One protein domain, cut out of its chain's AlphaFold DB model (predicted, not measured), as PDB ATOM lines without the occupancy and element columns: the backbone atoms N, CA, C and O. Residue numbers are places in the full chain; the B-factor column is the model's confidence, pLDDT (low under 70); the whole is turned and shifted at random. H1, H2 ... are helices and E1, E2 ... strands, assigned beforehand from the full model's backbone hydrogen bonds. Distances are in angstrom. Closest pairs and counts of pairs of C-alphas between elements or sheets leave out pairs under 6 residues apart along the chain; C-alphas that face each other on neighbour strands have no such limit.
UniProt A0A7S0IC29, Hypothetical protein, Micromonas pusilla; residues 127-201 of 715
ATOM      1  N   MET A 127     192.007 179.953 195.736       70.50
ATOM      2  CA  MET A 127     190.975 180.352 196.698       70.50
ATOM      3  C   MET A 127     191.396 181.605 197.471       70.50
ATOM      4  O   MET A 127     190.597 182.529 197.618       70.50
ATOM      5  N   HIS A 128     192.650 181.658 197.933       74.06
ATOM      6  CA  HIS A 128     193.182 182.818 198.645       74.06
ATOM      7  C   HIS A 128     193.249 184.056 197.744       74.06
ATOM      8  O   HIS A 128     192.790 185.119 198.143       74.06
ATOM      9  N   ALA A 129     193.768 183.927 196.520       72.62
ATOM     10  CA  ALA A 129     193.840 185.035 195.570       72.62
ATOM     11  C   ALA A 129     192.447 185.567 195.201       72.62
ATOM     12  O   ALA A 129     192.242 186.775 195.150       72.62
ATOM     13  N   THR A 130     191.476 184.671 195.006       73.69
ATOM     14  CA  THR A 130     190.081 185.033 194.711       73.69
ATOM     15  C   THR A 130     189.434 185.745 195.893       73.69
ATOM     16  O   THR A 130     188.737 186.737 195.700       73.69
ATOM     17  N   ARG A 131     189.692 185.284 197.124       74.06
ATOM     18  CA  ARG A 131     189.218 185.958 198.339       74.06
ATOM     19  C   ARG A 131     189.816 187.360 198.459       74.06
ATOM     20  O   ARG A 131     189.061 188.304 198.639       74.06
ATOM     21  N   SER A 132     191.131 187.502 198.295       73.50
ATOM     22  CA  SER A 132     191.801 188.807 198.368       73.50
ATOM     23  C   SER A 132     191.333 189.769 197.273       73.50
ATOM     24  O   SER A 132     191.154 190.952 197.541       73.50
ATOM     25  N   ALA A 133     191.093 189.279 196.053       74.31
ATOM     26  CA  ALA A 133     190.523 190.091 194.978       74.31
ATOM     27  C   ALA A 133     189.097 190.555 195.318       74.31
ATOM     28  O   ALA A 133     188.795 191.735 195.201       74.31
ATOM     29  N   HIS A 134     188.252 189.651 195.824       74.06
ATOM     30  CA  HIS A 134     186.894 189.989 196.248       74.06
ATOM     31  C   HIS A 134     186.873 190.976 197.427       74.06
ATOM     32  O   HIS A 134     185.979 191.812 197.511       74.06
ATOM     33  N   GLU A 135     187.833 190.896 198.351       76.94
ATOM     34  CA  GLU A 135     187.993 191.871 199.439       76.94
ATOM     35  C   GLU A 135     188.377 193.258 198.903       76.94
ATOM     36  O   GLU A 135     187.789 194.253 199.321       76.94
ATOM     37  N   ALA A 136     189.304 193.330 197.940       75.81
ATOM     38  CA  ALA A 136     189.682 194.586 197.291       75.81
ATOM     39  C   ALA A 136     188.517 195.200 196.492       75.81
ATOM     40  O   ALA A 136     188.267 196.402 196.588       75.81
ATOM     41  N   ASP A 137     187.771 194.372 195.758       80.50
ATOM     42  CA  ASP A 137     186.575 194.786 195.020       80.50
ATOM     43  C   ASP A 137     185.471 195.275 195.974       80.50
ATOM     44  O   ASP A 137     184.836 196.300 195.725       80.50
ATOM     45  N   ALA A 138     185.266 194.582 197.101       78.25
ATOM     46  CA  ALA A 138     184.296 194.973 198.121       78.25
ATOM     47  C   ALA A 138     184.664 196.296 198.810       78.25
ATOM     48  O   ALA A 138     183.774 197.097 199.096       78.25
ATOM     49  N   GLU A 139     185.953 196.551 199.055       79.69
ATOM     50  CA  GLU A 139     186.408 197.838 199.595       79.69
ATOM     51  C   GLU A 139     186.212 198.968 198.572       79.69
ATOM     52  O   GLU A 139     185.765 200.052 198.944       79.69
ATOM     53  N   ALA A 140     186.448 198.713 197.279       78.50
ATOM     54  CA  ALA A 140     186.161 199.684 196.220       78.50
ATOM     55  C   ALA A 140     184.659 200.021 196.125       78.50
ATOM     56  O   ALA A 140     184.300 201.170 195.883       78.50
ATOM     57  N   LEU A 141     183.779 199.042 196.364       80.06
ATOM     58  CA  LEU A 141     182.317 199.179 196.291       80.06
ATOM     59  C   LEU A 141     181.648 199.606 197.610       80.06
ATOM     60  O   LEU A 141     180.419 199.617 197.722       80.06
ATOM     61  N   LYS A 142     182.428 199.993 198.622       75.81
ATOM     62  CA  LYS A 142     181.938 200.308 199.974       75.81
ATOM     63  C   LYS A 142     180.905 201.437 200.028       75.81
ATOM     64  O   LYS A 142     180.079 201.447 200.943       75.81
ATOM     65  N   SER A 143     180.922 202.356 199.059       72.12
ATOM     66  CA  SER A 143     179.941 203.444 198.959       72.12
ATOM     67  C   SER A 143     178.519 202.945 198.675       72.12
ATOM     68  O   SER A 143     177.553 203.603 199.052       72.12
ATOM     69  N   GLY A 144     178.369 201.749 198.090       72.50
ATOM     70  CA  GLY A 144     177.070 201.156 197.767       72.50
ATOM     71  C   GLY A 144     176.413 201.706 196.497       72.50
ATOM     72  O   GLY A 144     175.234 201.433 196.267       72.50
ATOM     73  N   ASP A 145     177.159 202.442 195.668       72.44
ATOM     74  CA  ASP A 145     176.653 203.081 194.442       72.44
ATOM     75  C   ASP A 145     176.491 202.115 193.253       72.44
ATOM     76  O   ASP A 145     175.931 202.478 192.215       72.44
ATOM     77  N   GLY A 146     176.948 200.867 193.385       74.00
ATOM     78  CA  GLY A 146     176.836 199.835 192.351       74.00
ATOM     79  C   GLY A 146     178.059 199.700 191.435       74.00
ATOM     80  O   GLY A 146     178.274 198.649 190.827       74.00
ATOM     81  N   VAL A 147     178.864 200.763 191.327       80.06
ATOM     82  CA  VAL A 147     180.085 200.828 190.512       80.06
ATOM     83  C   VAL A 147     181.177 201.607 191.240       80.06
ATOM     84  O   VAL A 147     180.890 202.562 191.957       80.06
ATOM     85  N   ALA A 148     182.432 201.241 190.996       81.88
ATOM     86  CA  ALA A 148     183.608 201.999 191.392       81.88
ATOM     87  C   ALA A 148     184.623 202.055 190.241       81.88
ATOM     88  O   ALA A 148     184.916 201.042 189.599       81.88
ATOM     89  N   PHE A 149     185.174 203.245 189.990       82.00
ATOM     90  CA  PHE A 149     186.261 203.461 189.035       82.00
ATOM     91  C   PHE A 149     187.583 203.587 189.797       82.00
ATOM     92  O   PHE A 149     187.825 204.574 190.488       82.00
ATOM     93  N   VAL A 150     188.450 202.586 189.667       81.56
ATOM     94  CA  VAL A 150     189.763 202.536 190.322       81.56
ATOM     95  C   VAL A 150     190.845 202.872 189.303       81.56
ATOM     96  O   VAL A 150     190.987 202.189 188.289       81.56
ATOM     97  N   VAL A 151     191.626 203.920 189.564       81.06
ATOM     98  CA  VAL A 151     192.683 204.396 188.658       81.06
ATOM     99  C   VAL A 151     194.054 204.000 189.196       81.06
ATOM    100  O   VAL A 151     194.382 204.315 190.339       81.06
ATOM    101  N   TYR A 152     194.870 203.341 188.371       79.19
ATOM    102  CA  TYR A 152     196.232 202.952 188.735       79.19
ATOM    103  C   TYR A 152     197.234 203.112 187.575       79.19
ATOM    104  O   TYR A 152     196.995 202.574 186.493       79.19
ATOM    105  N   PRO A 153     198.395 203.755 187.790       82.56
ATOM    106  CA  PRO A 153     198.707 204.616 188.932       82.56
ATOM    107  C   PRO A 153     197.796 205.859 188.957       82.56
ATOM    108  O   PRO A 153     197.463 206.410 187.911       82.56
ATOM    109  N   SER A 154     197.378 206.294 190.150       77.25
ATOM    110  CA  SER A 154     196.509 207.471 190.342       77.25
ATOM    111  C   SER A 154     197.270 208.802 190.348       77.25
ATOM    112  O   SER A 154     196.663 209.866 190.274       77.25
ATOM    113  N   SER A 155     198.599 208.750 190.431       81.12
ATOM    114  CA  SER A 155     199.496 209.903 190.370       81.12
ATOM    115  C   SER A 155     200.842 209.495 189.774       81.12
ATOM    116  O   SER A 155     201.208 208.317 189.768       81.12
ATOM    117  N   GLY A 156     201.583 210.464 189.246       83.31
ATOM    118  CA  GLY A 156     202.913 210.240 188.698       83.31
ATOM    119  C   GLY A 156     203.515 211.511 188.123       83.31
ATOM    120  O   GLY A 156     202.891 212.570 188.130       83.31
ATOM    121  N   ILE A 157     204.746 211.397 187.635       80.19
ATOM    122  CA  ILE A 157     205.482 212.513 187.041       80.19
ATOM    123  C   ILE A 157     205.366 212.401 185.522       80.19
ATOM    124  O   ILE A 157     205.772 211.395 184.942       80.19
ATOM    125  N   LEU A 158     204.819 213.438 184.886       80.06
ATOM    126  CA  LEU A 158     204.747 213.556 183.432       80.06
ATOM    127  C   LEU A 158     205.981 214.335 182.935       80.06
ATOM    128  O   LEU A 158     206.085 215.527 183.227       80.06
ATOM    129  N   PRO A 159     206.935 213.703 182.225       78.06
ATOM    130  CA  PRO A 159     208.090 214.421 181.701       78.06
ATOM    131  C   PRO A 159     207.684 215.358 180.547       78.06
ATOM    132  O   PRO A 159     206.632 215.154 179.934       78.06
ATOM    133  N   PRO A 160     208.505 216.373 180.209       80.12
ATOM    134  CA  PRO A 160     208.252 217.243 179.061       80.12
ATOM    135  C   PRO A 160     208.065 216.426 177.778       80.12
ATOM    136  O   PRO A 160     208.889 215.566 177.473       80.12
ATOM    137  N   TYR A 161     206.977 216.685 177.046       78.25
ATOM    138  CA  TYR A 161     206.567 215.917 175.855       78.25
ATOM    139  C   TYR A 161     206.369 214.405 176.094       78.25
ATOM    140  O   TYR A 161     206.368 213.618 175.149       78.25
ATOM    141  N   GLY A 162     206.211 213.987 177.353       71.38
ATOM    142  CA  GLY A 162     205.997 212.602 177.748       71.38
ATOM    143  C   GLY A 162     204.537 212.163 177.712       71.38
ATOM    144  O   GLY A 162     203.617 212.967 177.583       71.38
ATOM    145  N   GLU A 163     204.330 210.862 177.893       78.81
ATOM    146  CA  GLU A 163     203.015 210.238 178.040       78.81
ATOM    147  C   GLU A 163     202.905 209.612 179.438       78.81
ATOM    148  O   GLU A 163     203.813 208.902 179.875       78.81
ATOM    149  N   PHE A 164     201.791 209.844 180.140       79.25
ATOM    150  CA  PHE A 164     201.453 209.143 181.380       79.25
ATOM    151  C   PHE A 164     200.269 208.215 181.126       79.25
ATOM    152  O   PHE A 164     199.189 208.657 180.734       79.25
ATOM    153  N   ARG A 165     200.475 206.916 181.350       79.62
ATOM    154  CA  ARG A 165     199.450 205.888 181.151       79.62
ATOM    155  C   ARG A 165     198.877 205.464 182.493       79.62
ATOM    156  O   ARG A 165     199.565 204.817 183.279       79.62
ATOM    157  N   ALA A 166     197.610 205.793 182.716       77.56
ATOM    158  CA  ALA A 166     196.825 205.277 183.827       77.56
ATOM    159  C   ALA A 166     195.835 204.220 183.327       77.56
ATOM    160  O   ALA A 166     195.218 204.372 182.272       77.56
ATOM    161  N   ILE A 167     195.678 203.147 184.093       80.19
ATOM    162  CA  ILE A 167     194.689 202.100 183.855       80.19
ATOM    163  C   ILE A 167     193.469 202.418 184.707       80.19
ATOM    164  O   ILE A 167     193.570 202.538 185.926       80.19
ATOM    165  N   ILE A 168     192.315 202.525 184.058       78.62
ATOM    166  CA  ILE A 168     191.024 202.693 184.723       78.62
ATOM    167  C   ILE A 168     190.370 201.314 184.797       78.62
ATOM    168  O   ILE A 168     190.012 200.728 183.776       78.62
ATOM    169  N   THR A 169     190.243 200.787 186.009       82.38
ATOM    170  CA  THR A 169     189.564 199.524 186.298       82.38
ATOM    171  C   THR A 169     188.164 199.823 186.809       82.38
ATOM    172  O   THR A 169     187.996 200.620 187.726       82.38
ATOM    173  N   VAL A 170     187.160 199.184 186.216       80.00
ATOM    174  CA  VAL A 170     185.766 199.300 186.655       80.00
ATOM    175  C   VAL A 170     185.411 198.058 187.455       80.00
ATOM    176  O   VAL A 170     185.533 196.944 186.942       80.00
ATOM    177  N   VAL A 171     184.970 198.261 188.692       82.62
ATOM    178  CA  VAL A 171     184.438 197.219 189.575       82.62
ATOM    179  C   VAL A 171     182.953 197.492 189.774       82.62
ATOM    180  O   VAL A 171     182.551 198.649 189.879       82.62
ATOM    181  N   SER A 172     182.121 196.452 189.786       80.56
ATOM    182  CA  SER A 172     180.670 196.619 189.897       80.56
ATOM    183  C   SER A 172     179.965 195.407 190.474       80.56
ATOM    184  O   SER A 172     180.280 194.279 190.093       80.56
ATOM    185  N   ASP A 173     178.939 195.659 191.274       77.69
ATOM    186  CA  ASP A 173     178.031 194.660 191.843       77.69
ATOM    187  C   ASP A 173     176.565 194.878 191.421       77.69
ATOM    188  O   ASP A 173     175.681 194.130 191.841       77.69
ATOM    189  N   MET A 174     176.299 195.861 190.549       78.75
ATOM    190  CA  MET A 174     174.956 196.188 190.072       78.75
ATOM    191  C   MET A 174     174.938 196.526 188.567       78.75
ATOM    192  O   MET A 174     175.827 197.224 188.076       78.75
ATOM    193  N   PRO A 175     173.949 196.035 187.791       74.81
ATOM    194  CA  PRO A 175     173.782 196.422 186.395       74.81
ATOM    195  C   PRO A 175     173.188 197.830 186.283       74.81
ATOM    196  O   PRO A 175     172.348 198.232 187.087       74.81
ATOM    197  N   GLY A 176     173.581 198.555 185.240       71.88
ATOM    198  CA  GLY A 176     173.139 199.928 185.024       71.88
ATOM    199  C   GLY A 176     174.024 200.685 184.044       71.88
ATOM    200  O   GLY A 176     175.063 200.190 183.601       71.88
ATOM    201  N   GLU A 177     173.599 201.895 183.695       69.69
ATOM    202  CA  GLU A 177     174.456 202.858 183.008       69.69
ATOM    203  C   GLU A 177     174.991 203.877 184.006       69.69
ATOM    204  O   GLU A 177     174.226 204.536 184.712       69.69
ATOM    205  N   TYR A 178     176.315 203.991 184.040       74.00
ATOM    206  CA  TYR A 178     177.050 204.842 184.959       74.00
ATOM    207  C   TYR A 178     177.845 205.884 184.191       74.00
ATOM    208  O   TYR A 178     178.445 205.587 183.152       74.00
ATOM    209  N   PHE A 179     177.866 207.093 184.739       72.69
ATOM    210  CA  PHE A 179     178.583 208.239 184.206       72.69
ATOM    211  C   PHE A 179     179.340 208.904 185.349       72.69
ATOM    212  O   PHE A 179     178.765 209.141 186.410       72.69
ATOM    213  N   ASP A 180     180.609 209.202 185.121       76.50
ATOM    214  CA  ASP A 180     181.452 209.940 186.056       76.50
ATOM    215  C   ASP A 180     182.430 210.835 185.276       76.50
ATOM    216  O   ASP A 180     182.502 210.783 184.046       76.50
ATOM    217  N   ALA A 181     183.182 211.679 185.974       77.88
ATOM    218  CA  ALA A 181     184.222 212.518 185.406       77.88
ATOM    219  C   ALA A 181     185.553 212.275 186.124       77.88
ATOM    220  O   ALA A 181     185.743 212.669 187.276       77.88
ATOM    221  N   LEU A 182     186.513 211.690 185.405       77.81
ATOM    222  CA  LEU A 182     187.885 211.561 185.873       77.81
ATOM    223  C   LEU A 182     188.524 212.949 185.954       77.81
ATOM    224  O   LEU A 182     188.633 213.660 184.954       77.81
ATOM    225  N   ARG A 183     188.964 213.322 187.153       80.06
ATOM    226  CA  ARG A 183     189.631 214.598 187.415       80.06
ATOM    227  C   ARG A 183     191.132 214.421 187.244       80.06
ATOM    228  O   ARG A 183     191.752 213.634 187.951       80.06
ATOM    229  N   CYS A 184     191.704 215.133 186.283       81.31
ATOM    230  CA  CYS A 184     193.129 215.143 186.005       81.31
ATOM    231  C   CYS A 184     193.710 216.494 186.424       81.31
ATOM    232  O   CYS A 184     193.325 217.535 185.889       81.31
ATOM    233  N   GLN A 185     194.639 216.463 187.377       81.88
ATOM    234  CA  GLN A 185     195.369 217.632 187.857       81.88
ATOM    235  C   GLN A 185     196.852 217.478 187.502       81.88
ATOM    236  O   GLN A 185     197.452 216.441 187.784       81.88
ATOM    237  N   VAL A 186     197.439 218.500 186.870       82.31
ATOM    238  CA  VAL A 186     198.845 218.503 186.434       82.31
ATOM    239  C   VAL A 186     199.536 219.731 187.021       82.31
ATOM    240  O   VAL A 186     199.422 220.826 186.476       82.31
ATOM    241  N   GLY A 187     200.238 219.558 188.145       81.56
ATOM    242  CA  GLY A 187     200.859 220.672 188.873       81.56
ATOM    243  C   GLY A 187     199.842 221.772 189.198       81.56
ATOM    244  O   GLY A 187     198.760 221.477 189.703       81.56
ATOM    245  N   ASP A 188     200.173 223.012 188.835       83.25
ATOM    246  CA  ASP A 188     199.323 224.196 189.038       83.25
ATOM    247  C   ASP A 188     198.362 224.479 187.864       83.25
ATOM    248  O   ASP A 188     197.726 225.533 187.807       83.25
ATOM    249  N   MET A 189     198.252 223.568 186.888       79.00
ATOM    250  CA  MET A 189     197.311 223.733 185.778       79.00
ATOM    251  C   MET A 189     195.856 223.528 186.234       79.00
ATOM    252  O   MET A 189     195.601 222.738 187.149       79.00
ATOM    253  N   PRO A 190     194.876 224.171 185.565       80.12
ATOM    254  CA  PRO A 190     193.459 223.945 185.835       80.12
ATOM    255  C   PRO A 190     193.074 222.463 185.734       80.12
ATOM    256  O   PRO A 190     193.475 221.769 184.797       80.12
ATOM    257  N   GLU A 191     192.258 221.996 186.682       81.50
ATOM    258  CA  GLU A 191     191.734 220.628 186.693       81.50
ATOM    259  C   GLU A 191     190.975 220.340 185.392       81.50
ATOM    260  O   GLU A 191     190.010 221.025 185.041       81.50
ATOM    261  N   ARG A 192     191.381 219.281 184.689       79.38
ATOM    262  CA  ARG A 192     190.682 218.797 183.502       79.38
ATOM    263  C   ARG A 192     189.769 217.640 183.875       79.38
ATOM    264  O   ARG A 192     190.216 216.648 184.442       79.38
ATOM    265  N   ARG A 193     188.495 217.737 183.496       77.12
ATOM    266  CA  ARG A 193     187.497 216.679 183.696       77.12
ATOM    267  C   ARG A 193     187.318 215.870 182.419       77.12
ATOM    268  O   ARG A 193     186.947 216.418 181.383       77.12
ATOM    269  N   LEU A 194     187.599 214.576 182.494       77.50
ATOM    270  CA  LEU A 194     187.451 213.627 181.397       77.50
ATOM    271  C   LEU A 194     186.210 212.767 181.667       77.50
ATOM    272  O   LEU A 194     186.202 212.039 182.659       77.50
ATOM    273  N   PRO A 195     185.151 212.839 180.846       74.38
ATOM    274  CA  PRO A 195     183.952 212.042 181.073       74.38
ATOM    275  C   PRO A 195     184.247 210.549 180.881       74.38
ATOM    276  O   PRO A 195     184.876 210.147 179.901       74.38
ATOM    277  N   VAL A 196     183.763 209.726 181.807       73.00
ATOM    278  CA  VAL A 196     183.858 208.264 181.786       73.00
ATOM    279  C   VAL A 196     182.447 207.687 181.836       73.00
ATOM    280  O   VAL A 196     181.608 208.133 182.617       73.00
ATOM    281  N   ARG A 197     182.171 206.682 180.998       73.62
ATOM    282  CA  ARG A 197     180.885 205.974 180.953       73.62
ATOM    283  C   ARG A 197     181.111 204.471 181.053       73.62
ATOM    284  O   ARG A 197     181.956 203.933 180.340       73.62
ATOM    285  N   ALA A 198     180.316 203.790 181.873       71.75
ATOM    286  CA  ALA A 198     180.297 202.333 181.966       71.75
ATOM    287  C   ALA A 198     178.864 201.801 181.838       71.75
ATOM    288  O   ALA A 198     177.975 202.188 182.591       71.75
ATOM    289  N   GLY A 199     178.637 200.904 180.876       71.38
ATOM    290  CA  GLY A 199     177.374 200.182 180.722       71.38
ATOM    291  C   GLY A 199     177.519 198.758 181.242       71.38
ATOM    292  O   GLY A 199     178.125 197.920 180.576       71.38
ATOM    293  N   ILE A 200     176.963 198.485 182.415       74.75
ATOM    294  CA  ILE A 200     177.145 197.222 183.129       74.75
ATOM    295  C   ILE A 200     175.939 196.331 182.878       74.75
ATOM    296  O   ILE A 200     174.800 196.683 183.178       74.75
ATOM    297  N   THR A 201     176.197 195.161 182.300       71.75
ATOM    298  CA  THR A 201     175.178 194.156 181.988       71.75
ATOM    299  C   THR A 201     175.372 192.926 182.856       71.75
ATOM    300  O   THR A 201     176.499 192.463 183.013       71.75
TER     301      THR A 201
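This is residues 127 to 201 of the 715 residues of the protein "Hypothetical protein" of Micromonas pusilla (UniProt A0A7S0IC29). Two two-stranded hairpins, E1-E2 and E3-E4, form a loose V: they come closest near the ends away from their hairpin loops and spread apart towards the loops. Helix H1 meets E1-E2 with its last residues, while its residues 127 to 135 stick out as a free arm. The printed part has 75 residues, with one named helix and four named strands in the order H1 E1 E2 E3 E4, in two antiparallel sheets, class mixed. It is loose, with a radius of gyration of the C-alphas of 15.0 A and spans of 44 by 30 by 19 A.

In H1, residues 127 to 140, every O i to N i+4 pair is within hydrogen-bond range. Its closest C-alphas to E1, residues 147 to 152, are those of Ala 140 and Ala 148, 5.9 A. E1 and E2, residues 167 to 172, form an antiparallel hairpin, with N 150 and O 169 2.8 A apart. E3, residues 176 to 184, and E4, residues 192 to 200, form the other antiparallel hairpin, with N 180 and O 196 2.9 A apart. The closest C-alphas of E1 and E3 are those of Val 147 and Tyr 178, 7.5 A. E1 and E4 are near each other, with 5 pairs of C-alphas within 10 A. H1 is apart from E3 and E4.

H1 begins at C-alpha 127 (190.975, 180.352, 196.698) and is 19.9 A long. E1 begins at C-alpha 147 (180.085, 200.828, 190.512) and measures 16.4 A, E2 16.2 A. E3 measures 25.1 A; E4, 25.5 A, ends at C-alpha 200 (177.145, 197.222, 183.129).

The two C-alphas farthest apart, Met 127 and Asp 188, are 45.3 A apart. The printed part has no cut. E1 to E2 is a long link, residues 153 to 166. Mean pLDDT of the printed part is 77.4; residue 177 is under 70.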